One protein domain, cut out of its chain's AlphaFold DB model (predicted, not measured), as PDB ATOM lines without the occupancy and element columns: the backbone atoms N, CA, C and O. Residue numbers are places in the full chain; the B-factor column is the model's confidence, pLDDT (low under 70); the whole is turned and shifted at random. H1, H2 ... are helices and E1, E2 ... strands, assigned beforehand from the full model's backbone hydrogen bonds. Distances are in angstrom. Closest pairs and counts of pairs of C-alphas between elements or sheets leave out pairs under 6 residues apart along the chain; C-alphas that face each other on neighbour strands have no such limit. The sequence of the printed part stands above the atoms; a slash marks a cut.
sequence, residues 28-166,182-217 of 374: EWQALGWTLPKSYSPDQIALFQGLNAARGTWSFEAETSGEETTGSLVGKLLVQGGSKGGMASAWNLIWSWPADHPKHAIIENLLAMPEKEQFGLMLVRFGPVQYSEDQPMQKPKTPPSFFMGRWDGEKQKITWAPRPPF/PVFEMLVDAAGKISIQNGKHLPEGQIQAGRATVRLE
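Overview. This is residues 28 to 166 and 182 to 217 of the 374 residues of an uncharacterized protein of Verrucomicrobiales bacterium (UniProt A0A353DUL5). The domain is a closed barrel of ten antiparallel strands, E1 to E10, each next to the one before it round the ring and E10 closing back on E1. H2 lies outside the barrel at one of its ends, near the last residues of E2, E6 and E8, and the short H1 with the H1 to H2 link lies farther out beyond that end. The printed part has 175 residues, with two named helices followed along the chain by ten named strands, and its class is mostly strand. The whole is compact, with a radius of gyration of the C-alphas of 15.8 A, and only just elongated, spanning 50 by 32 by 29 A.

Along the chain. The barrel begins with E1, residues 56 to 64, 23.2 A from first to last C-alpha, starting at C-alpha 56 (-30.834, 28.431, 24.520). E2, residues 72 to 82, measures 29.3 A, and E3, residues 89 to 97, 26.4 A. E4, residues 104 to 114, is 33.1 A long, and E5, residues 119 to 130, the longest strand by residues, 32.6 A. E6, residues 145 to 152, spans 22.2 A; E7 is residues 157 to 163, E8 residues 184 to 188 and E9 residues 194 to 197. E10, residues 207 to 217, is 22.5 A long and ends at C-alpha 217 (-26.579, 28.612, 28.108). E1 bends by 60 degrees at residue 61, E2 by 53 degrees at residue 75 and E10 by 68 degrees at residue 214. H2 is residues 43 to 53, 15.7 A long, and H1 is residues 28 to 31, starting at C-alpha 28 (-36.606, 43.456, 9.634).

Arrangement. Strands E1 to E7 form a meander, each strand the antiparallel neighbour of the one before, and E8 to E10 form another. E3 and E4, a hairpin at 167 degrees, have N 91 and O 110 within hydrogen-bond range at 2.8 A. In the hairpin of E4 and E5, N 109 and O 124 are 2.8 A apart. E6 is beside residues 121 to 125 of E5, with N 147 and O 123 at 2.9 A. Across the cut, E7 and E8 are antiparallel neighbours, with N 158 and O 186 at 2.8 A. The ring closes between E10 and E1, antiparallel at 155 degrees, with N 63 and O 209 at 2.7 A. H2 is on the barrel, outside it, at a height over the sheet of 7.2 A, and only just over none of its strands: E4 and E6 each have 2 of its C-alphas. The closest C-alphas of H2 and E2 are those of Asn 52 and Gly 82, 5.6 A apart; those of H2 and E8 are Gly 50 and Val 188, 5.8 A apart. H1 is not on the barrel and is close to H2 but not clearly touching, the closest C-alphas being those of Trp 29 and Ile 45, 7.2 A apart. In H2, 5 of 7 O i to N i+4 pairs are within hydrogen-bond range; H1 is too short for such a pair.

Size, cuts and confidence. The two C-alphas farthest apart are those of Lys 38, in the H1 to H2 link, and Glu 68, in the E1 to E2 link, at 50.9 A. Residues 167 to 181 are not printed, and C-alphas 166 and 182 are 18.9 A apart across this cut. The long links are H1 to H2 and E5 to E6, the latter residues 131 to 144. The mean pLDDT of the printed part is 83.1; 35 residues are under 70, among them residues 30 to 42, 66 to 71 and 135 to 141.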
ATOM      1  N   GLU A  28     -36.448  44.114   8.335       67.69
ATOM      2  CA  GLU A  28     -36.606  43.456   9.634       67.69
ATOM      3  C   GLU A  28     -37.327  42.107   9.504       67.69
ATOM      4  O   GLU A  28     -36.906  41.115  10.098       67.69
ATOM      5  N   TRP A  29     -38.368  42.038   8.667       70.81
ATOM      6  CA  TRP A  29     -39.054  40.783   8.347       70.81
ATOM      7  C   TRP A  29     -38.155  39.852   7.528       70.81
ATOM      8  O   TRP A  29     -38.070  38.659   7.833       70.81
ATOM      9  N   GLN A  30     -37.403  40.398   6.566       67.19
ATOM     10  CA  GLN A  30     -36.388  39.640   5.822       67.19
ATOM     11  C   GLN A  30     -35.319  39.050   6.744       67.19
ATOM     12  O   GLN A  30     -34.974  37.876   6.602       67.19
ATOM     13  N   ALA A  31     -34.836  39.809   7.732       68.06
ATOM     14  CA  ALA A  31     -33.866  39.319   8.712       68.06
ATOM     15  C   ALA A  31     -34.406  38.138   9.542       68.06
ATOM     16  O   ALA A  31     -33.635  37.284   9.985       68.06
ATOM     17  N   LEU A  32     -35.729  38.054   9.714       69.06
ATOM     18  CA  LEU A  32     -36.413  36.935  10.361       69.06
ATOM     19  C   LEU A  32     -36.724  35.771   9.401       69.06
ATOM     20  O   LEU A  32     -37.227  34.746   9.861       69.06
ATOM     21  N   GLY A  33     -36.425  35.892   8.105       67.06
ATOM     22  CA  GLY A  33     -36.751  34.897   7.077       67.06
ATOM     23  C   GLY A  33     -38.217  34.928   6.632       67.06
ATOM     24  O   GLY A  33     -38.740  33.910   6.184       67.06
ATOM     25  N   TRP A  34     -38.907  36.053   6.824       67.00
ATOM     26  CA  TRP A  34     -40.283  36.276   6.378       67.00
ATOM     27  C   TRP A  34     -40.331  37.233   5.189       67.00
ATOM     28  O   TRP A  34     -39.565  38.193   5.105       67.00
ATOM     29  N   THR A  35     -41.303  37.004   4.313       62.00
ATOM     30  CA  THR A  35     -41.612  37.870   3.172       62.00
ATOM     31  C   THR A  35     -43.004  38.474   3.299       62.00
ATOM     32  O   THR A  35     -43.864  38.262   2.456       62.00
ATOM     33  N   LEU A  36     -43.246  39.201   4.394       64.75
ATOM     34  CA  LEU A  36     -44.570  39.739   4.714       64.75
ATOM     35  C   LEU A  36     -44.821  41.131   4.101       64.75
ATOM     36  O   LEU A  36     -43.882  41.931   4.010       64.75
ATOM     37  N   PRO A  37     -46.075  41.451   3.715       56.66
ATOM     38  CA  PRO A  37     -46.458  42.779   3.234       56.66
ATOM     39  C   PRO A  37     -46.274  43.875   4.297       56.66
ATOM     40  O   PRO A  37     -46.353  43.618   5.498       56.66
ATOM     41  N   LYS A  38     -46.134  45.135   3.860       59.91
ATOM     42  CA  LYS A  38     -46.037  46.317   4.747       59.91
ATOM     43  C   LYS A  38     -47.216  46.523   5.695       59.91
ATOM     44  O   LYS A  38     -47.092  47.290   6.641       59.91
ATOM     45  N   SER A  39     -48.359  45.898   5.418       61.12
ATOM     46  CA  SER A  39     -49.572  46.027   6.227       61.12
ATOM     47  C   SER A  39     -49.441  45.407   7.620       61.12
ATOM     48  O   SER A  39     -50.260  45.701   8.487       61.12
ATOM     49  N   TYR A  40     -48.423  44.576   7.860       66.94
ATOM     50  CA  TYR A  40     -48.165  43.998   9.173       66.94
ATOM     51  C   TYR A  40     -47.626  45.049  10.150       66.94
ATOM     52  O   TYR A  40     -46.669  45.763   9.846       66.94
ATOM     53  N   SER A  41     -48.209  45.109  11.353       69.12
ATOM     54  CA  SER A  41     -47.750  46.032  12.399       69.12
ATOM     55  C   SER A  41     -46.312  45.702  12.846       69.12
ATOM     56  O   SER A  41     -46.016  44.529  13.093       69.12
ATOM     57  N   PRO A  42     -45.431  46.705  13.040       69.50
ATOM     58  CA  PRO A  42     -44.111  46.518  13.647       69.50
ATOM     59  C   PRO A  42     -44.148  45.823  15.017       69.50
ATOM     60  O   PRO A  42     -43.225  45.084  15.352       69.50
ATOM     61  N   ASP A  43     -45.233  45.965  15.784       75.88
ATOM     62  CA  ASP A  43     -45.372  45.333  17.107       75.88
ATOM     63  C   ASP A  43     -45.380  43.798  17.036       75.88
ATOM     64  O   ASP A  43     -45.142  43.101  18.025       75.88
ATOM     65  N   GLN A  44     -45.659  43.248  15.857       78.62
ATOM     66  CA  GLN A  44     -45.610  41.816  15.586       78.62
ATOM     67  C   GLN A  44     -44.167  41.300  15.484       78.62
ATOM     68  O   GLN A  44     -43.894  40.160  15.854       78.62
ATOM     69  N   ILE A  45     -43.227  42.147  15.050       80.50
ATOM     70  CA  ILE A  45     -41.796  41.821  14.944       80.50
ATOM     71  C   ILE A  45     -41.208  41.554  16.335       80.50
ATOM     72  O   ILE A  45     -40.393  40.641  16.493       80.50
ATOM     73  N   ALA A  46     -41.662  42.302  17.347       86.75
ATOM     74  CA  ALA A  46     -41.183  42.188  18.723       86.75
ATOM     75  C   ALA A  46     -41.351  40.767  19.289       86.75
ATOM     76  O   ALA A  46     -40.418  40.241  19.897       86.75
ATOM     77  N   LEU A  47     -42.478  40.098  19.006       89.88
ATOM     78  CA  LEU A  47     -42.686  38.706  19.416       89.88
ATOM     79  C   LEU A  47     -41.613  37.782  18.833       89.88
ATOM     80  O   LEU A  47     -41.019  36.974  19.544       89.88
ATOM     81  N   PHE A  48     -41.363  37.887  17.528       88.38
ATOM     82  CA  PHE A  48     -40.408  37.028  16.832       88.38
ATOM     83  C   PHE A  48     -38.972  37.274  17.276       88.38
ATOM     84  O   PHE A  48     -38.206  36.321  17.441       88.38
ATOM     85  N   GLN A  49     -38.612  38.537  17.504       87.69
ATOM     86  CA  GLN A  49     -37.326  38.906  18.085       87.69
ATOM     87  C   GLN A  49     -37.174  38.324  19.492       87.69
ATOM     88  O   GLN A  49     -36.163  37.677  19.757       87.69
ATOM     89  N   GLY A  50     -38.191  38.463  20.346       90.62
ATOM     90  CA  GLY A  50     -38.207  37.889  21.691       90.62
ATOM     91  C   GLY A  50     -38.080  36.362  21.683       90.62
ATOM     92  O   GLY A  50     -37.211  35.810  22.354       90.62
ATOM     93  N   LEU A  51     -38.858  35.654  20.858       91.81
ATOM     94  CA  LEU A  51     -38.779  34.189  20.741       91.81
ATOM     95  C   LEU A  51     -37.426  33.713  20.184       91.81
ATOM     96  O   LEU A  51     -36.878  32.708  20.636       91.81
ATOM     97  N   ASN A  52     -36.847  34.431  19.218       89.06
ATOM     98  CA  ASN A  52     -35.504  34.129  18.717       89.06
ATOM     99  C   ASN A  52     -34.410  34.438  19.751       89.06
ATOM    100  O   ASN A  52     -33.420  33.702  19.818       89.06
ATOM    101  N   ALA A  53     -34.587  35.485  20.560       89.81
ATOM    102  CA  ALA A  53     -33.717  35.798  21.687       89.81
ATOM    103  C   ALA A  53     -33.844  34.745  22.798       89.81
ATOM    104  O   ALA A  53     -32.858  34.443  23.469       89.81
ATOM    105  N   ALA A  54     -35.017  34.130  22.964       92.56
ATOM    106  CA  ALA A  54     -35.269  33.113  23.982       92.56
ATOM    107  C   ALA A  54     -34.464  31.825  23.773       92.56
ATOM    108  O   ALA A  54     -34.280  31.074  24.729       92.56
ATOM    109  N   ARG A  55     -33.960  31.574  22.555       92.50
ATOM    110  CA  ARG A  55     -33.195  30.366  22.217       92.50
ATOM    111  C   ARG A  55     -32.033  30.133  23.188       92.50
ATOM    112  O   ARG A  55     -31.315  31.067  23.553       92.50
ATOM    113  N   GLY A  56     -31.820  28.868  23.535       91.25
ATOM    114  CA  GLY A  56     -30.834  28.431  24.520       91.25
ATOM    115  C   GLY A  56     -31.492  27.746  25.711       91.25
ATOM    116  O   GLY A  56     -32.663  27.359  25.651       91.25
ATOM    117  N   THR A  57     -30.729  27.603  26.788       94.12
ATOM    118  CA  THR A  57     -31.169  26.912  28.001       94.12
ATOM    119  C   THR A  57     -31.339  27.914  29.133       94.12
ATOM    120  O   THR A  57     -30.443  28.707  29.432       94.12
ATOM    121  N   TRP A  58     -32.482  27.852  29.804       96.50
ATOM    122  CA  TRP A  58     -32.813  28.654  30.975       96.50
ATOM    123  C   TRP A  58     -33.136  27.754  32.157       96.50
ATOM    124  O   TRP A  58     -33.594  26.631  31.987       96.50
ATOM    125  N   SER A  59     -32.960  28.269  33.363       96.19
ATOM    126  CA  SER A  59     -33.647  27.748  34.544       96.19
ATOM    127  C   SER A  59     -35.065  28.315  34.601       96.19
ATOM    128  O   SER A  59     -35.315  29.414  34.095       96.19
ATOM    129  N   PHE A  60     -36.001  27.581  35.202       95.94
ATOM    130  CA  PHE A  60     -37.356  28.073  35.440       95.94
ATOM    131  C   PHE A  60     -37.887  27.682  36.818       95.94
ATOM    132  O   PHE A  60     -37.457  26.692  37.410       95.94
ATOM    133  N   GLU A  61     -38.872  28.452  37.270       95.25
ATOM    134  CA  GLU A  61     -39.751  28.143  38.400       95.25
ATOM    135  C   GLU A  61     -41.189  28.062  37.880       95.25
ATOM    136  O   GLU A  61     -41.576  28.898  37.059       95.25
ATOM    137  N   ALA A  62     -41.976  27.078  38.312       92.81
ATOM    138  CA  ALA A  62     -43.363  26.923  37.882       92.81
ATOM    139  C   ALA A  62     -44.262  26.296  38.948       92.81
ATOM    140  O   ALA A  62     -43.802  25.701  39.912       92.81
ATOM    141  N   GLU A  63     -45.561  26.388  38.722       91.06
ATOM    142  CA  GLU A  63     -46.625  25.732  39.463       91.06
ATOM    143  C   GLU A  63     -47.421  24.848  38.501       91.06
ATOM    144  O   GLU A  63     -47.682  25.238  37.355       91.06
ATOM    145  N   THR A  64     -47.845  23.676  38.973       85.81
ATOM    146  CA  THR A  64     -48.703  22.761  38.210       85.81
ATOM    147  C   THR A  64     -50.159  22.799  38.651       85.81
ATOM    148  O   THR A  64     -50.448  23.042  39.819       85.81
ATOM    149  N   SER A  65     -51.069  22.471  37.738       78.81
ATOM    150  CA  SER A  65     -52.472  22.163  38.041       78.81
ATOM    151  C   SER A  65     -52.613  20.844  38.831       78.81
ATOM    152  O   SER A  65     -51.998  19.839  38.465       78.81
ATOM    153  N   GLY A  66     -53.435  20.830  39.890       69.56
ATOM    154  CA  GLY A  66     -53.737  19.646  40.723       69.56
ATOM    155  C   GLY A  66     -54.286  20.010  42.118       69.56
ATOM    156  O   GLY A  66     -54.114  21.146  42.553       69.56
ATOM    157  N   GLU A  67     -54.973  19.079  42.803       51.31
ATOM    158  CA  GLU A  67     -55.818  19.384  43.983       51.31
ATOM    159  C   GLU A  67     -55.112  19.464  45.354       51.31
ATOM    160  O   GLU A  67     -55.667  20.106  46.240       51.31
ATOM    161  N   GLU A  68     -53.912  18.907  45.576       46.94
ATOM    162  CA  GLU A  68     -53.392  18.801  46.964       46.94
ATOM    163  C   GLU A  68     -52.038  19.448  47.270       46.94
ATOM    164  O   GLU A  68     -51.697  19.604  48.438       46.94
ATOM    165  N   THR A  69     -51.311  19.959  46.282       45.81
ATOM    166  CA  THR A  69     -50.184  20.874  46.523       45.81
ATOM    167  C   THR A  69     -49.870  21.609  45.230       45.81
ATOM    168  O   THR A  69     -49.528  20.964  44.238       45.81
ATOM    169  N   THR A  70     -49.895  22.943  45.237       51.91
ATOM    170  CA  THR A  70     -49.105  23.757  44.302       51.91
ATOM    171  C   THR A  70     -47.630  23.478  44.589       51.91
ATOM    172  O   THR A  70     -46.958  24.192  45.331       51.91
ATOM    173  N   GLY A  71     -47.133  22.355  44.078       61.72
ATOM    174  CA  GLY A  71     -45.724  22.017  44.147       61.72
ATOM    175  C   GLY A  71     -44.969  22.987  43.255       61.72
ATOM    176  O   GLY A  71     -45.134  22.957  42.038       61.72
ATOM    177  N   SER A  72     -44.162  23.860  43.855       79.56
ATOM    178  CA  SER A  72     -43.211  24.666  43.097       79.56
ATOM    179  C   SER A  72     -42.252  23.720  42.373       79.56
ATOM    180  O   SER A  72     -41.480  22.996  43.002       79.56
ATOM    181  N   LEU A  73     -42.309  23.716  41.048       87.31
ATOM    182  CA  LEU A  73     -41.385  23.021  40.170       87.31
ATOM    183  C   LEU A  73     -40.195  23.918  39.864       87.31
ATOM    184  O   LEU A  73     -40.356  25.095  39.550       87.31
ATOM    185  N   VAL A  74     -39.002  23.331  39.892       92.69
ATOM    186  CA  VAL A  74     -37.776  23.968  39.413       92.69
ATOM    187  C   VAL A  74     -37.136  23.053  38.382       92.69
ATOM    188  O   VAL A  74     -37.013  21.841  38.599       92.69
ATOM    189  N   GLY A  75     -36.746  23.626  37.250       94.50
ATOM    190  CA  GLY A  75     -36.294  22.851  36.104       94.50
ATOM    191  C   GLY A  75     -35.515  23.660  35.079       94.50
ATOM    192  O   GLY A  75     -35.072  24.780  35.350       94.50
ATOM    193  N   LYS A  76     -35.361  23.073  33.891       94.81
ATOM    194  CA  LYS A  76     -34.730  23.693  32.726       94.81
ATOM    195  C   LYS A  76     -35.755  23.939  31.622       94.81
ATOM    196  O   LYS A  76     -36.585  23.084  31.332       94.81
ATOM    197  N   LEU A  77     -35.688  25.109  31.004       95.06
ATOM    198  CA  LEU A  77     -36.399  25.440  29.778       95.06
ATOM    199  C   LEU A  77     -35.381  25.462  28.640       95.06
ATOM    200  O   LEU A  77     -34.528  26.348  28.592       95.06
ATOM    201  N   LEU A  78     -35.487  24.507  27.723       93.25
ATOM    202  CA  LEU A  78     -34.737  24.513  26.471       93.25
ATOM    203  C   LEU A  78     -35.612  25.112  25.367       93.25
ATOM    204  O   LEU A  78     -36.699  24.602  25.096       93.25
ATOM    205  N   VAL A  79     -35.128  26.174  24.724       92.62
ATOM    206  CA  VAL A  79     -35.793  26.820  23.586       92.62
ATOM    207  C   VAL A  79     -34.958  26.623  22.327       92.62
ATOM    208  O   VAL A  79     -33.802  27.049  22.249       92.62
ATOM    209  N   GLN A  80     -35.558  25.992  21.323       88.88
ATOM    210  CA  GLN A  80     -34.939  25.683  20.034       88.88
ATOM    211  C   GLN A  80     -35.829  26.116  18.869       88.88
ATOM    212  O   GLN A  80     -36.992  26.468  19.052       88.88
ATOM    213  N   GLY A  81     -35.283  26.050  17.655       83.94
ATOM    214  CA  GLY A  81     -35.964  26.473  16.436       83.94
ATOM    215  C   GLY A  81     -35.687  27.935  16.112       83.94
ATOM    216  O   GLY A  81     -34.616  28.462  16.427       83.94
ATOM    217  N   GLY A  82     -36.628  28.580  15.441       84.50
ATOM    218  CA  GLY A  82     -36.495  29.964  15.032       84.50
ATOM    219  C   GLY A  82     -37.473  30.356  13.941       84.50
ATOM    220  O   GLY A  82     -38.235  29.547  13.406       84.50
ATOM    221  N   SER A  83     -37.401  31.631  13.576       75.81
ATOM    222  CA  SER A  83     -38.192  32.165  12.473       75.81
ATOM    223  C   SER A  83     -37.637  31.794  11.093       75.81
ATOM    224  O   SER A  83     -38.376  31.841  10.113       75.81
ATOM    225  N   LYS A  84     -36.357  31.417  10.998       66.50
ATOM    226  CA  LYS A  84     -35.679  31.108   9.735       66.50
ATOM    227  C   LYS A  84     -35.786  29.616   9.397       66.50
ATOM    228  O   LYS A  84     -35.200  28.783  10.081       66.50
ATOM    229  N   GLY A  85     -36.479  29.297   8.303       56.88
ATOM    230  CA  GLY A  85     -36.559  27.943   7.739       56.88
ATOM    231  C   GLY A  85     -37.866  27.195   8.034       56.88
ATOM    232  O   GLY A  85     -38.624  27.567   8.923       56.88
ATOM    233  N   GLY A  86     -38.123  26.138   7.253       58.81
ATOM    234  CA  GLY A  86     -39.366  25.357   7.301       58.81
ATOM    235  C   GLY A  86     -40.590  26.092   6.732       58.81
ATOM    236  O   GLY A  86     -40.530  27.280   6.431       58.81
ATOM    237  N   MET A  87     -41.715  25.378   6.596       62.22
ATOM    238  CA  MET A  87     -42.989  25.931   6.092       62.22
ATOM    239  C   MET A  87     -43.627  26.964   7.034       62.22
ATOM    240  O   MET A  87     -44.446  27.774   6.618       62.22
ATOM    241  N   ALA A  88     -43.267  26.926   8.316       73.25
ATOM    242  CA  ALA A  88     -43.750  27.822   9.356       73.25
ATOM    243  C   ALA A  88     -42.574  28.224  10.243       73.25
ATOM    244  O   ALA A  88     -41.629  27.448  10.403       73.25
ATOM    245  N   SER A  89     -42.647  29.403  10.856       82.94
ATOM    246  CA  SER A  89     -41.729  29.702  11.952       82.94
ATOM    247  C   SER A  89     -42.088  28.819  13.135       82.94
ATOM    248  O   SER A  89     -43.266  28.728  13.488       82.94
ATOM    249  N   ALA A  90     -41.098  28.161  13.726       87.06
ATOM    250  CA  ALA A  90     -41.342  27.149  14.741       87.06
ATOM    251  C   ALA A  90     -40.347  27.278  15.888       87.06
ATOM    252  O   ALA A  90     -39.136  27.275  15.664       87.06
ATOM    253  N   TRP A  91     -40.863  27.317  17.112       91.62
ATOM    254  CA  TRP A  91     -40.074  27.222  18.332       91.62
ATOM    255  C   TRP A  91     -40.521  26.005  19.121       91.62
ATOM    256  O   TRP A  91     -41.715  25.786  19.330       91.62
ATOM    257  N   ASN A  92     -39.550  25.211  19.552       91.38
ATOM    258  CA  ASN A  92     -39.777  24.103  20.461       91.38
ATOM    259  C   ASN A  92     -39.321  24.532  21.857       91.38
ATOM    260  O   ASN A  92     -38.164  24.918  22.032       91.38
ATOM    261  N   LEU A  93     -40.249  24.525  22.810       94.56
ATOM    262  CA  LEU A  93     -40.023  24.860  24.208       94.56
ATOM    263  C   LEU A  93     -40.179  23.572  25.019       94.56
ATOM    264  O   LEU A  93     -41.254  22.967  25.043       94.56
ATOM    265  N   ILE A  94     -39.105  23.145  25.675       93.62
ATOM    266  CA  ILE A  94     -39.086  21.943  26.509       93.62
ATOM    267  C   ILE A  94     -38.889  22.376  27.952       93.62
ATOM    268  O   ILE A  94     -37.788  22.757  28.345       93.62
ATOM    269  N   TRP A  95     -39.961  22.302  28.732       94.38
ATOM    270  CA  TRP A  95     -39.955  22.556  30.168       94.38
ATOM    271  C   TRP A  95     -39.697  21.232  30.877       94.38
ATOM    272  O   TRP A  95     -40.618  20.426  30.986       94.38
ATOM    273  N   SER A  96     -38.467  20.974  31.316       93.44
ATOM    274  CA  SER A  96     -38.067  19.697  31.910       93.44
ATOM    275  C   SER A  96     -37.711  19.823  33.392       93.44
ATOM    276  O   SER A  96     -37.129  20.816  33.827       93.44
ATOM    277  N   TRP A  97     -38.089  18.824  34.191       92.69
ATOM    278  CA  TRP A  97     -37.818  18.809  35.630       92.69
ATOM    279  C   TRP A  97     -37.572  17.389  36.169       92.69
ATOM    280  O   TRP A  97     -38.051  16.406  35.583       92.69
ATOM    281  N   PRO A  98     -36.855  17.247  37.301       91.19
ATOM    282  CA  PRO A  98     -36.100  18.292  38.019       91.19
ATOM    283  C   PRO A  98     -34.923  18.850  37.194       91.19
ATOM    284  O   PRO A  98     -34.584  18.288  36.158       91.19
ATOM    285  N   ALA A  99     -34.336  19.977  37.615       87.38
ATOM    286  CA  ALA A  99     -33.268  20.654  36.865       87.38
ATOM    287  C   ALA A  99     -32.054  19.745  36.579       87.38
ATOM    288  O   ALA A  99     -31.507  19.765  35.473       87.38
ATOM    289  N   ASP A 100     -31.680  18.920  37.557       87.06
ATOM    290  CA  ASP A 100     -30.634  17.911  37.426       87.06
ATOM    291  C   ASP A 100     -31.260  16.551  37.118       87.06
ATOM    292  O   ASP A 100     -32.110  16.072  37.869       87.06
ATOM    293  N   HIS A 101     -30.815  15.915  36.030       85.44
ATOM    294  CA  HIS A 101     -31.346  14.636  35.544       85.44
ATOM    295  C   HIS A 101     -32.876  14.656  35.377       85.44
ATOM    296  O   HIS A 101     -33.596  13.971  36.118       85.44
ATOM    297  N   PRO A 102     -33.391  15.446  34.415       88.12
ATOM    298  CA  PRO A 102     -34.822  15.618  34.245       88.12
ATOM    299  C   PRO A 102     -35.494  14.285  33.923       88.12
ATOM    300  O   PRO A 102     -34.971  13.475  33.159       88.12
ATOM    301  N   LYS A 103     -36.667  14.078  34.526       88.06
ATOM    302  CA  LYS A 103     -37.487  12.861  34.389       88.06
ATOM    303  C   LYS A 103     -38.818  13.135  33.712       88.06
ATOM    304  O   LYS A 103     -39.445  12.227  33.170       88.06
ATOM    305  N   HIS A 104     -39.251  14.385  33.758       89.31
ATOM    306  CA  HIS A 104     -40.511  14.835  33.209       89.31
ATOM    307  C   HIS A 104     -40.285  16.019  32.289       89.31
ATOM    308  O   HIS A 104     -39.355  16.799  32.502       89.31
ATOM    309  N   ALA A 105     -41.147  16.159  31.287       91.12
ATOM    310  CA  ALA A 105     -41.206  17.374  30.497       91.12
ATOM    311  C   ALA A 105     -42.621  17.719  30.031       91.12
ATOM    312  O   ALA A 105     -43.465  16.840  29.828       91.12
ATOM    313  N   ILE A 106     -42.841  19.008  29.791       92.19
ATOM    314  CA  ILE A 106     -43.885  19.517  28.904       92.19
ATOM    315  C   ILE A 106     -43.196  20.031  27.647       92.19
ATOM    316  O   ILE A 106     -42.240  20.803  27.724       92.19
ATOM    317  N   ILE A 107     -43.685  19.582  26.496       91.69
ATOM    318  CA  ILE A 107     -43.126  19.936  25.192       91.69
ATOM    319  C   ILE A 107     -44.146  20.792  24.466       91.69
ATOM    320  O   ILE A 107     -45.284  20.378  24.246       91.69
ATOM    321  N   GLU A 108     -43.719  21.969  24.057       93.75
ATOM    322  CA  GLU A 108     -44.534  22.964  23.387       93.75
ATOM    323  C   GLU A 108     -43.937  23.273  22.021       93.75
ATOM    324  O   GLU A 108     -42.781  23.666  21.911       93.75
ATOM    325  N   ASN A 109     -44.730  23.105  20.967       92.00
ATOM    326  CA  ASN A 109     -44.367  23.545  19.627       92.00
ATOM    327  C   ASN A 109     -45.190  24.784  19.304       92.00
ATOM    328  O   ASN A 109     -46.391  24.675  19.046       92.00
ATOM    329  N   LEU A 110     -44.543  25.944  19.357       93.75
ATOM    330  CA  LEU A 110     -45.118  27.217  18.957       93.75
ATOM    331  C   LEU A 110     -44.853  27.410  17.468       93.75
ATOM    332  O   LEU A 110     -43.708  27.432  17.030       93.75
ATOM    333  N   LEU A 111     -45.924  27.539  16.699       90.38
ATOM    334  CA  LEU A 111     -45.910  27.709  15.258       90.38
ATOM    335  C   LEU A 111     -46.521  29.062  14.917       90.38
ATOM    336  O   LEU A 111     -47.597  29.401  15.412       90.38
ATOM    337  N   ALA A 112     -45.848  29.804  14.045       88.00
ATOM    338  CA  ALA A 112     -46.369  31.025  13.459       88.00
ATOM    339  C   ALA A 112     -46.368  30.914  11.933       88.00
ATOM    340  O   ALA A 112     -45.350  30.560  11.327       88.00
ATOM    341  N   MET A 113     -47.511  31.225  11.327       79.12
ATOM    342  CA  MET A 113     -47.714  31.180   9.879       79.12
ATOM    343  C   MET A 113     -48.295  32.500   9.373       79.12
ATOM    344  O   MET A 113     -49.051  33.138  10.106       79.12
ATOM    345  N   PRO A 114     -47.968  32.912   8.139       70.88
ATOM    346  CA  PRO A 114     -48.567  34.095   7.535       70.88
ATOM    347  C   PRO A 114     -50.074  33.893   7.331       70.88
ATOM    348  O   PRO A 114     -50.500  32.870   6.797       70.88
ATOM    349  N   GLU A 115     -50.878  34.884   7.713       72.62
ATOM    350  CA  GLU A 115     -52.260  35.063   7.244       72.62
ATOM    351  C   GLU A 115     -52.363  36.411   6.499       72.62
ATOM    352  O   GLU A 115     -51.371  37.116   6.325       72.62
ATOM    353  N   LYS A 116     -53.540  36.788   5.987       66.56
ATOM    354  CA  LYS A 116     -53.657  37.959   5.090       66.56
ATOM    355  C   LYS A 116     -53.123  39.267   5.694       66.56
ATOM    356  O   LYS A 116     -52.396  39.990   5.024       66.56
ATOM    357  N   GLU A 117     -53.487  39.566   6.938       67.75
ATOM    358  CA  GLU A 117     -53.208  40.865   7.586       67.75
ATOM    359  C   GLU A 117     -52.462  40.725   8.927       67.75
ATOM    360  O   GLU A 117     -52.141  41.715   9.580       67.75
ATOM    361  N   GLN A 118     -52.190  39.494   9.354       73.44
ATOM    362  CA  GLN A 118     -51.511  39.150  10.605       73.44
ATOM    363  C   GLN A 118     -50.940  37.736  10.496       73.44
ATOM    364  O   GLN A 118     -51.296  36.999   9.583       73.44
ATOM    365  N   PHE A 119     -50.127  37.309  11.453       79.81
ATOM    366  CA  PHE A 119     -49.730  35.907  11.560       79.81
ATOM    367  C   PHE A 119     -50.707  35.123  12.446       79.81
ATOM    368  O   PHE A 119     -51.170  35.607  13.480       79.81
ATOM    369  N   GLY A 120     -50.979  33.881  12.060       86.00
ATOM    370  CA  GLY A 120     -51.671  32.912  12.901       86.00
ATOM    371  C   GLY A 120     -50.692  32.266  13.879       86.00
ATOM    372  O   GLY A 120     -49.590  31.880  13.485       86.00
ATOM    373  N   LEU A 121     -51.096  32.121  15.145       91.56
ATOM    374  CA  LEU A 121     -50.330  31.417  16.176       91.56
ATOM    375  C   LEU A 121     -50.995  30.104  16.563       91.56
ATOM    376  O   LEU A 121     -52.169  30.075  16.939       91.56
ATOM    377  N   MET A 122     -50.206  29.036  16.583       93.31
ATOM    378  CA  MET A 122     -50.616  27.737  17.097       93.31
ATOM    379  C   MET A 122     -49.622  27.215  18.119       93.31
ATOM    380  O   MET A 122     -48.419  27.262  17.897       93.31
ATOM    381  N   LEU A 123     -50.139  26.665  19.213       94.06
ATOM    382  CA  LEU A 123     -49.349  25.909  20.172       94.06
ATOM    383  C   LEU A 123     -49.831  24.466  20.181       94.06
ATOM    384  O   LEU A 123     -51.015  24.199  20.404       94.06
ATOM    385  N   VAL A 124     -48.904  23.539  19.971       92.00
ATOM    386  CA  VAL A 124     -49.133  22.110  20.181       92.00
ATOM    387  C   VAL A 124     -48.388  21.699  21.438       92.00
ATOM    388  O   VAL A 124     -47.154  21.698  21.453       92.00
ATOM    389  N   ARG A 125     -49.131  21.361  22.490       91.88
ATOM    390  CA  ARG A 125     -48.568  20.993  23.789       91.88
ATOM    391  C   ARG A 125     -48.705  19.495  24.041       91.88
ATOM    392  O   ARG A 125     -49.788  18.934  23.892       91.88
ATOM    393  N   PHE A 126     -47.622  18.871  24.490       89.44
ATOM    394  CA  PHE A 126     -47.570  17.482  24.930       89.44
ATOM    395  C   PHE A 126     -47.149  17.403  26.394       89.44
ATOM    396  O   PHE A 126     -46.222  18.094  26.818       89.44
ATOM    397  N   GLY A 127     -47.778  16.493  27.133       86.31
ATOM    398  CA  GLY A 127     -47.319  16.068  28.450       86.31
ATOM    399  C   GLY A 127     -48.287  16.346  29.600       86.31
ATOM    400  O   GLY A 127     -49.452  16.636  29.337       86.31
ATOM    401  N   PRO A 128     -47.822  16.210  30.854       87.31
ATOM    402  CA  PRO A 128     -46.455  15.811  31.223       87.31
ATOM    403  C   PRO A 128     -46.061  14.441  30.633       87.31
ATOM    404  O   PRO A 128     -46.863  13.509  30.602       87.31
ATOM    405  N   VAL A 129     -44.843  14.328  30.098       87.56
ATOM    406  CA  VAL A 129     -44.281  13.077  29.551       87.56
ATOM    407  C   VAL A 129     -43.047  12.647  30.328       87.56
ATOM    408  O   VAL A 129     -42.397  13.476  30.956       87.56
ATOM    409  N   GLN A 130     -42.701  11.361  30.254       87.62
ATOM    410  CA  GLN A 130     -41.378  10.889  30.667       87.62
ATOM    411  C   GLN A 130     -40.311  11.476  29.735       87.62
ATOM    412  O   GLN A 130     -40.496  11.490  28.517       87.62
ATOM    413  N   TYR A 131     -39.216  11.963  30.310       85.19
ATOM    414  CA  TYR A 131     -38.153  12.665  29.596       85.19
ATOM    415  C   TYR A 131     -36.778  12.269  30.141       85.19
ATOM    416  O   TYR A 131     -36.646  11.941  31.316       85.19
ATOM    417  N   SER A 132     -35.768  12.289  29.275       81.62
ATOM    418  CA  SER A 132     -34.351  12.125  29.604       81.62
ATOM    419  C   SER A 132     -33.541  12.842  28.525       81.62
ATOM    420  O   SER A 132     -33.873  12.732  27.347       81.62
ATOM    421  N   GLU A 133     -32.492  13.566  28.918       78.81
ATOM    422  CA  GLU A 133     -31.602  14.268  27.977       78.81
ATOM    423  C   GLU A 133     -30.795  13.283  27.101       78.81
ATOM    424  O   GLU A 133     -30.470  13.599  25.958       78.81
ATOM    425  N   ASP A 134     -30.535  12.065  27.595       72.88
ATOM    426  CA  ASP A 134     -29.676  11.063  26.944       72.88
ATOM    427  C   ASP A 134     -30.392  10.218  25.875       72.88
ATOM    428  O   ASP A 134     -29.758   9.439  25.158       72.88
ATOM    429  N   GLN A 135     -31.720  10.322  25.770       63.12
ATOM    430  CA  GLN A 135     -32.505   9.558  24.802       63.12
ATOM    431  C   GLN A 135     -33.104  10.485  23.739       63.12
ATOM    432  O   GLN A 135     -33.782  11.452  24.087       63.12
ATOM    433  N   PRO A 136     -32.928  10.191  22.433       52.81
ATOM    434  CA  PRO A 136     -33.582  10.967  21.389       52.81
ATOM    435  C   PRO A 136     -35.098  10.906  21.599       52.81
ATOM    436  O   PRO A 136     -35.664   9.816  21.717       52.81
ATOM    437  N   MET A 137     -35.741  12.078  21.671       56.88
ATOM    438  CA  MET A 137     -37.170  12.211  21.970       56.88
ATOM    439  C   MET A 137     -37.999  11.319  21.042       56.88
ATOM    440  O   MET A 137     -38.197  11.620  19.863       56.88
ATOM    441  N   GLN A 138     -38.519  10.214  21.578       55.69
ATOM    442  CA  GLN A 138     -39.567   9.462  20.902       55.69
ATOM    443  C   GLN A 138     -40.826  10.331  20.862       55.69
ATOM    444  O   GLN A 138     -41.112  11.054  21.819       55.69
ATOM    445  N   LYS A 139     -41.593  10.265  19.764       59.06
ATOM    446  CA  LYS A 139     -42.880  10.969  19.677       59.06
ATOM    447  C   LYS A 139     -43.723  10.621  20.914       59.06
ATOM    448  O   LYS A 139     -43.943   9.428  21.152       59.06
ATOM    449  N   PRO A 140     -44.193  11.620  21.684       65.38
ATOM    450  CA  PRO A 140     -45.068  11.379  22.819       65.38
ATOM    451  C   PRO A 140     -46.246  10.488  22.422       65.38
ATOM    452  O   PRO A 140     -46.931  10.767  21.441       65.38
ATOM    453  N   LYS A 141     -46.491   9.416  23.186       68.81
ATOM    454  CA  LYS A 141     -47.700   8.591  23.018       68.81
ATOM    455  C   LYS A 141     -48.957   9.314  23.512       68.81
ATOM    456  O   LYS A 141     -50.060   8.958  23.111       68.81
ATOM    457  N   THR A 142     -48.788  10.309  24.382       71.06
ATOM    458  CA  THR A 142     -49.871  11.140  24.906       71.06
ATOM    459  C   THR A 142     -50.442  12.028  23.797       71.06
ATOM    460  O   THR A 142     -49.660  12.713  23.129       71.06
ATOM    461  N   PRO A 143     -51.774  12.060  23.605       81.12
ATOM    462  CA  PRO A 143     -52.403  12.971  22.658       81.12
ATOM    463  C   PRO A 143     -52.036  14.435  22.953       81.12
ATOM    464  O   PRO A 143     -52.026  14.835  24.120       81.12
ATOM    465  N   PRO A 144     -51.740  15.248  21.926       88.25
ATOM    466  CA  PRO A 144     -51.474  16.667  22.120       88.25
ATOM    467  C   PRO A 144     -52.738  17.458  22.460       88.25
ATOM    468  O   PRO A 144     -53.837  17.138  22.008       88.25
ATOM    469  N   SER A 145     -52.542  18.562  23.178       89.31
ATOM    470  CA  SER A 145     -53.509  19.659  23.273       89.31
ATOM    471  C   SER A 145     -53.158  20.750  22.261       89.31
ATOM    472  O   SER A 145     -51.986  21.110  22.116       89.31
ATOM    473  N   PHE A 146     -54.167  21.283  21.573       90.75
ATOM    474  CA  PHE A 146     -54.001  22.335  20.571       90.75
ATOM    475  C   PHE A 146     -54.564  23.654  21.088       90.75
ATOM    476  O   PHE A 146     -55.670  23.691  21.629       90.75
ATOM    477  N   PHE A 147     -53.828  24.742  20.869       92.25
ATOM    478  CA  PHE A 147     -54.268  26.086  21.226       92.25
ATOM    479  C   PHE A 147     -54.058  27.064  20.075       92.25
ATOM    480  O   PHE A 147     -53.068  26.973  19.346       92.25
ATOM    481  N   MET A 148     -54.982  28.012  19.941       93.00
ATOM    482  CA  MET A 148     -54.847  29.182  19.079       93.00
ATOM    483  C   MET A 148     -54.388  30.374  19.900       93.00
ATOM    484  O   MET A 148     -54.973  30.680  20.942       93.00
ATOM    485  N   GLY A 149     -53.324  31.016  19.433       92.25
ATOM    486  CA  GLY A 149     -52.737  32.181  20.073       92.25
ATOM    487  C   GLY A 149     -53.267  33.473  19.471       92.25
ATOM    488  O   GLY A 149     -53.562  33.544  18.279       92.25
ATOM    489  N   ARG A 150     -53.340  34.516  20.293       91.38
ATOM    490  CA  ARG A 150     -53.488  35.906  19.841       91.38
ATOM    491  C   ARG A 150     -52.406  36.748  20.488       91.38
ATOM    492  O   ARG A 150     -52.260  36.692  21.707       91.38
ATOM    493  N   TRP A 151     -51.660  37.484  19.672       90.62
ATOM    494  CA  TRP A 151     -50.603  38.383  20.125       90.62
ATOM    495  C   TRP A 151     -51.157  39.779  20.427       90.62
ATOM    496  O   TRP A 151     -51.873  40.356  19.614       90.62
ATOM    497  N   ASP A 152     -50.797  40.314  21.589       89.12
ATOM    498  CA  ASP A 152     -51.013  41.693  22.021       89.12
ATOM    499  C   ASP A 152     -49.632  42.354  22.139       89.12
ATOM    500  O   ASP A 152     -48.880  42.083  23.079       89.12
ATOM    501  N   GLY A 153     -49.289  43.174  21.143       82.25
ATOM    502  CA  GLY A 153     -47.981  43.817  21.032       82.25
ATOM    503  C   GLY A 153     -47.711  44.869  22.104       82.25
ATOM    504  O   GLY A 153     -46.586  44.963  22.592       82.25
ATOM    505  N   GLU A 154     -48.736  45.596  22.552       84.44
ATOM    506  CA  GLU A 154     -48.592  46.586  23.626       84.44
ATOM    507  C   GLU A 154     -48.244  45.911  24.955       84.44
ATOM    508  O   GLU A 154     -47.415  46.402  25.720       84.44
ATOM    509  N   LYS A 155     -48.864  44.757  25.226       86.12
ATOM    510  CA  LYS A 155     -48.634  43.998  26.465       86.12
ATOM    511  C   LYS A 155     -47.525  42.953  26.353       86.12
ATOM    512  O   LYS A 155     -47.258  42.276  27.344       86.12
ATOM    513  N   GLN A 156     -46.924  42.797  25.172       87.38
ATOM    514  CA  GLN A 156     -45.964  41.738  24.842       87.38
ATOM    515  C   GLN A 156     -46.455  40.345  25.280       87.38
ATOM    516  O   GLN A 156     -45.755  39.573  25.946       87.38
ATOM    517  N   LYS A 157     -47.715  40.042  24.950       92.69
ATOM    518  CA  LYS A 157     -48.449  38.908  25.515       92.69
ATOM    519  C   LYS A 157     -49.160  38.085  24.452       92.69
ATOM    520  O   LYS A 157     -49.841  38.623  23.589       92.69
ATOM    521  N   ILE A 158     -49.095  36.766  24.584       94.50
ATOM    522  CA  ILE A 158     -49.916  35.815  23.840       94.50
ATOM    523  C   ILE A 158     -51.019  35.275  24.752       94.50
ATOM    524  O   ILE A 158     -50.740  34.765  25.837       94.50
ATOM    525  N   THR A 159     -52.271  35.332  24.306       94.69
ATOM    526  CA  THR A 159     -53.385  34.624  24.957       94.69
ATOM    527  C   THR A 159     -53.699  33.340  24.201       94.69
ATOM    528  O   THR A 159     -53.889  33.397  22.984       94.69
ATOM    529  N   TRP A 160     -53.797  32.210  24.903       94.75
ATOM    530  CA  TRP A 160     -54.003  30.893  24.294       94.75
ATOM    531  C   TRP A 160     -55.398  30.351  24.584       94.75
ATOM    532  O   TRP A 160     -55.757  30.149  25.743       94.75
ATOM    533  N   ALA A 161     -56.175  30.084  23.535       92.31
ATOM    534  CA  ALA A 161     -57.504  29.482  23.621       92.31
ATOM    535  C   ALA A 161     -57.486  28.037  23.093       92.31
ATOM    536  O   ALA A 161     -56.811  27.774  22.093       92.31
ATOM    537  N   PRO A 162     -58.200  27.090  23.726       88.81
ATOM    538  CA  PRO A 162     -58.196  25.694  23.306       88.81
ATOM    539  C   PRO A 162     -58.842  25.527  21.927       88.81
ATOM    540  O   PRO A 162     -59.817  26.200  21.589       88.81
ATOM    541  N   ARG A 163     -58.311  24.593  21.137       83.00
ATOM    542  CA  ARG A 163     -58.841  24.208  19.826       83.00
ATOM    543  C   ARG A 163     -59.070  22.693  19.791       83.00
ATOM    544  O   ARG A 163     -58.183  21.946  20.204       83.00
ATOM    545  N   PRO A 164     -60.209  22.212  19.263       73.06
ATOM    546  CA  PRO A 164     -60.378  20.795  18.965       73.06
ATOM    547  C   PRO A 164     -59.310  20.306  17.969       73.06
ATOM    548  O   PRO A 164     -58.877  21.085  17.112       73.06
ATOM    549  N   PRO A 165     -58.892  19.031  18.039       65.44
ATOM    550  CA  PRO A 165     -57.963  18.460  17.070       65.44
ATOM    551  C   PRO A 165     -58.520  18.550  15.641       65.44
ATOM    552  O   PRO A 165     -59.730  18.491  15.413       65.44
ATOM    553  N   PHE A 166     -57.628  18.703  14.663       56.44
ATOM    554  CA  PHE A 166     -57.998  18.775  13.249       56.44
ATOM    555  C   PHE A 166     -58.613  17.437  12.791       56.44
ATOM    556  O   PHE A 166     -57.949  16.407  12.888       56.44
ATOM    557  N   PRO A 182     -59.612  32.371  26.428       83.75
ATOM    558  CA  PRO A 182     -58.237  32.024  26.756       83.75
ATOM    559  C   PRO A 182     -58.135  31.270  28.085       83.75
ATOM    560  O   PRO A 182     -58.780  31.637  29.067       83.75
ATOM    561  N   VAL A 183     -57.293  30.239  28.114       90.12
ATOM    562  CA  VAL A 183     -57.080  29.367  29.280       90.12
ATOM    563  C   VAL A 183     -55.729  29.584  29.953       90.12
ATOM    564  O   VAL A 183     -55.568  29.193  31.101       90.12
ATOM    565  N   PHE A 184     -54.770  30.220  29.280       93.06
ATOM    566  CA  PHE A 184     -53.553  30.754  29.894       93.06
ATOM    567  C   PHE A 184     -52.943  31.847  29.012       93.06
ATOM    568  O   PHE A 184     -53.336  32.051  27.855       93.06
ATOM    569  N   GLU A 185     -51.961  32.544  29.568       95.31
ATOM    570  CA  GLU A 185     -51.205  33.590  28.895       95.31
ATOM    571  C   GLU A 185     -49.718  33.239  28.879       95.31
ATOM    572  O   GLU A 185     -49.208  32.618  29.812       95.31
ATOM    573  N   MET A 186     -49.025  33.656  27.824       96.62
ATOM    574  CA  MET A 186     -47.575  33.576  27.706       96.62
ATOM    575  C   MET A 186     -47.019  34.972  27.434       96.62
ATOM    576  O   MET A 186     -47.522  35.667  26.558       96.62
ATOM    577  N   LEU A 187     -45.988  35.378  28.163       95.06
ATOM    578  CA  LEU A 187     -45.271  36.630  27.935       95.06
ATOM    579  C   LEU A 187     -43.894  36.301  27.384       95.06
ATOM    580  O   LEU A 187     -43.257  35.347  27.837       95.06
ATOM    581  N   VAL A 188     -43.465  37.097  26.412       92.12
ATOM    582  CA  VAL A 188     -42.150  36.990  25.787       92.12
ATOM    583  C   VAL A 188     -41.572  38.391  25.759       92.12
ATOM    584  O   VAL A 188     -42.090  39.251  25.052       92.12
ATOM    585  N   ASP A 189     -40.538  38.637  26.557       89.75
ATOM    586  CA  ASP A 189     -39.878  39.939  26.553       89.75
ATOM    587  C   ASP A 189     -38.796  40.041  25.464       89.75
ATOM    588  O   ASP A 189     -38.402  39.056  24.831       89.75
ATOM    589  N   ALA A 190     -38.280  41.255  25.260       87.19
ATOM    590  CA  ALA A 190     -37.238  41.527  24.270       87.19
ATOM    591  C   ALA A 190     -35.902  40.809  24.561       87.19
ATOM    592  O   ALA A 190     -35.100  40.619  23.649       87.19
ATOM    593  N   ALA A 191     -35.650  40.399  25.810       87.94
ATOM    594  CA  ALA A 191     -34.474  39.613  26.194       87.94
ATOM    595  C   ALA A 191     -34.688  38.096  26.006       87.94
ATOM    596  O   ALA A 191     -33.771  37.297  26.240       87.94
ATOM    597  N   GLY A 192     -35.891  37.698  25.583       89.44
ATOM    598  CA  GLY A 192     -36.299  36.319  25.369       89.44
ATOM    599  C   GLY A 192     -36.669  35.567  26.643       89.44
ATOM    600  O   GLY A 192     -36.719  34.338  26.628       89.44
ATOM    601  N   LYS A 193     -36.915  36.257  27.759       93.94
ATOM    602  CA  LYS A 193     -37.436  35.604  28.959       93.94
ATOM    603  C   LYS A 193     -38.913  35.277  28.740       93.94
ATOM    604  O   LYS A 193     -39.713  36.149  28.404       93.94
ATOM    605  N   ILE A 194     -39.258  34.006  28.943       95.38
ATOM    606  CA  ILE A 194     -40.614  33.484  28.752       95.38
ATOM    607  C   ILE A 194     -41.270  33.233  30.109       95.38
ATOM    608  O   ILE A 194     -40.655  32.646  31.005       95.38
ATOM    609  N   SER A 195     -42.535  33.624  30.251       95.00
ATOM    610  CA  SER A 195     -43.368  33.243  31.397       95.00
ATOM    611  C   SER A 195     -44.767  32.812  30.979       95.00
ATOM    612  O   SER A 195     -45.347  33.392  30.067       95.00
ATOM    613  N   ILE A 196     -45.318  31.830  31.683       94.44
ATOM    614  CA  ILE A 196     -46.700  31.364  31.603       94.44
ATOM    615  C   ILE A 196     -47.442  31.889  32.832       94.44
ATOM    616  O   ILE A 196     -46.917  31.840  33.943       94.44
ATOM    617  N   GLN A 197     -48.662  32.382  32.661       93.56
ATOM    618  CA  GLN A 197     -49.482  32.853  33.776       93.56
ATOM    619  C   GLN A 197     -50.971  32.648  33.509       93.56
ATOM    620  O   GLN A 197     -51.387  32.356  32.386       93.56
ATOM    621  N   ASN A 198     -51.778  32.868  34.549       87.81
ATOM    622  CA  ASN A 198     -53.237  32.846  34.470       87.81
ATOM    623  C   ASN A 198     -53.800  31.528  33.907       87.81
ATOM    624  O   ASN A 198     -54.854  31.539  33.270       87.81
ATOM    625  N   GLY A 199     -53.109  30.407  34.141       84.12
ATOM    626  CA  GLY A 199     -53.577  29.076  33.778       84.12
ATOM    627  C   GLY A 199     -54.854  28.707  34.520       84.12
ATOM    628  O   GLY A 199     -54.882  28.679  35.748       84.12
ATOM    629  N   LYS A 200     -55.922  28.428  33.775       82.50
ATOM    630  CA  LYS A 200     -57.241  28.060  34.298       82.50
ATOM    631  C   LYS A 200     -57.729  26.794  33.619       82.50
ATOM    632  O   LYS A 200     -57.647  26.676  32.400       82.50
ATOM    633  N   HIS A 201     -58.280  25.876  34.412       80.75
ATOM    634  CA  HIS A 201     -58.894  24.634  33.923       80.75
ATOM    635  C   HIS A 201     -57.970  23.803  33.015       80.75
ATOM    636  O   HIS A 201     -58.431  23.124  32.098       80.75
ATOM    637  N   LEU A 202     -56.657  23.875  33.251       81.75
ATOM    638  CA  LEU A 202     -55.694  23.043  32.545       81.75
ATOM    639  C   LEU A 202     -55.760  21.606  33.081       81.75
ATOM    640  O   LEU A 202     -55.969  21.429  34.284       81.75
ATOM    641  N   PRO A 203     -55.549  20.586  32.225       82.81
ATOM    642  CA  PRO A 203     -55.407  19.201  32.668       82.81
ATOM    643  C   PRO A 203     -54.368  19.069  33.783       82.81
ATOM    644  O   PRO A 203     -53.423  19.851  33.822       82.81
ATOM    645  N   GLU A 204     -54.524  18.091  34.669       83.31
ATOM    646  CA  GLU A 204     -53.610  17.854  35.793       83.31
ATOM    647  C   GLU A 204     -52.141  17.698  35.347       83.31
ATOM    648  O   GLU A 204     -51.845  17.123  34.294       83.31
ATOM    649  N   GLY A 205     -51.213  18.234  36.145       82.00
ATOM    650  CA  GLY A 205     -49.771  18.161  35.891       82.00
ATOM    651  C   GLY A 205     -49.255  19.127  34.817       82.00
ATOM    652  O   GLY A 205     -48.085  19.060  34.440       82.00
ATOM    653  N   GLN A 206     -50.103  20.028  34.317       87.31
ATOM    654  CA  GLN A 206     -49.737  21.094  33.382       87.31
ATOM    655  C   GLN A 206     -49.208  22.324  34.115       87.31
ATOM    656  O   GLN A 206     -49.679  22.639  35.202       87.31
ATOM    657  N   ILE A 207     -48.293  23.074  33.495       89.06
ATOM    658  CA  ILE A 207     -47.834  24.361  34.038       89.06
ATOM    659  C   ILE A 207     -48.973  25.387  33.948       89.06
ATOM    660  O   ILE A 207     -49.408  25.740  32.846       89.06
ATOM    661  N   GLN A 208     -49.441  25.867  35.105       89.62
ATOM    662  CA  GLN A 208     -50.475  26.909  35.216       89.62
ATOM    663  C   GLN A 208     -49.881  28.317  35.353       89.62
ATOM    664  O   GLN A 208     -50.458  29.302  34.888       89.62
ATOM    665  N   ALA A 209     -48.709  28.398  35.973       91.44
ATOM    666  CA  ALA A 209     -47.909  29.600  36.105       91.44
ATOM    667  C   ALA A 209     -46.439  29.188  36.126       91.44
ATOM    668  O   ALA A 209     -46.095  28.172  36.715       91.44
ATOM    669  N   GLY A 210     -45.562  29.940  35.480       91.56
ATOM    670  CA  GLY A 210     -44.136  29.655  35.497       91.56
ATOM    671  C   GLY A 210     -43.337  30.714  34.770       91.56
ATOM    672  O   GLY A 210     -43.873  31.479  33.976       91.56
ATOM    673  N   ARG A 211     -42.045  30.802  35.055       95.12
ATOM    674  CA  ARG A 211     -41.173  31.818  34.468       95.12
ATOM    675  C   ARG A 211     -39.759  31.300  34.317       95.12
ATOM    676  O   ARG A 211     -39.223  30.671  35.229       95.12
ATOM    677  N   ALA A 212     -39.136  31.633  33.195       94.88
ATOM    678  CA  ALA A 212     -37.697  31.530  33.050       94.88
ATOM    679  C   ALA A 212     -37.015  32.540  33.990       94.88
ATOM    680  O   ALA A 212     -37.395  33.715  34.060       94.88
ATOM    681  N   THR A 213     -36.010  32.092  34.732       92.81
ATOM    682  CA  THR A 213     -35.346  32.886  35.771       92.81
ATOM    683  C   THR A 213     -33.965  33.336  35.310       92.81
ATOM    684  O   THR A 213     -33.775  34.533  35.058       92.81
ATOM    685  N   VAL A 214     -33.030  32.397  35.142       93.69
ATOM    686  CA  VAL A 214     -31.629  32.654  34.762       93.69
ATOM    687  C   VAL A 214     -31.281  31.912  33.474       93.69
ATOM    688  O   VAL A 214     -31.579  30.725  33.349       93.69
ATOM    689  N   ARG A 215     -30.627  32.600  32.529       94.50
ATOM    690  CA  ARG A 215     -30.075  31.978  31.318       94.50
ATOM    691  C   ARG A 215     -28.831  31.178  31.698       94.50
ATOM    692  O   ARG A 215     -27.899  31.738  32.267       94.50
ATOM    693  N   LEU A 216     -28.854  29.882  31.417       91.69
ATOM    694  CA  LEU A 216     -27.768  28.952  31.730       91.69
ATOM    695  C   LEU A 216     -26.801  28.841  30.553       91.69
ATOM    696  O   LEU A 216     -25.591  28.872  30.741       91.69
ATOM    697  N   GLU A 217     -27.348  28.754  29.341       89.06
ATOM    698  CA  GLU A 217     -26.579  28.612  28.108       89.06
ATOM    699  C   GLU A 217     -27.237  29.438  27.004       89.06
ATOM    700  O   GLU A 217     -28.461  29.424  26.833       89.06
TER     701      GLU A 217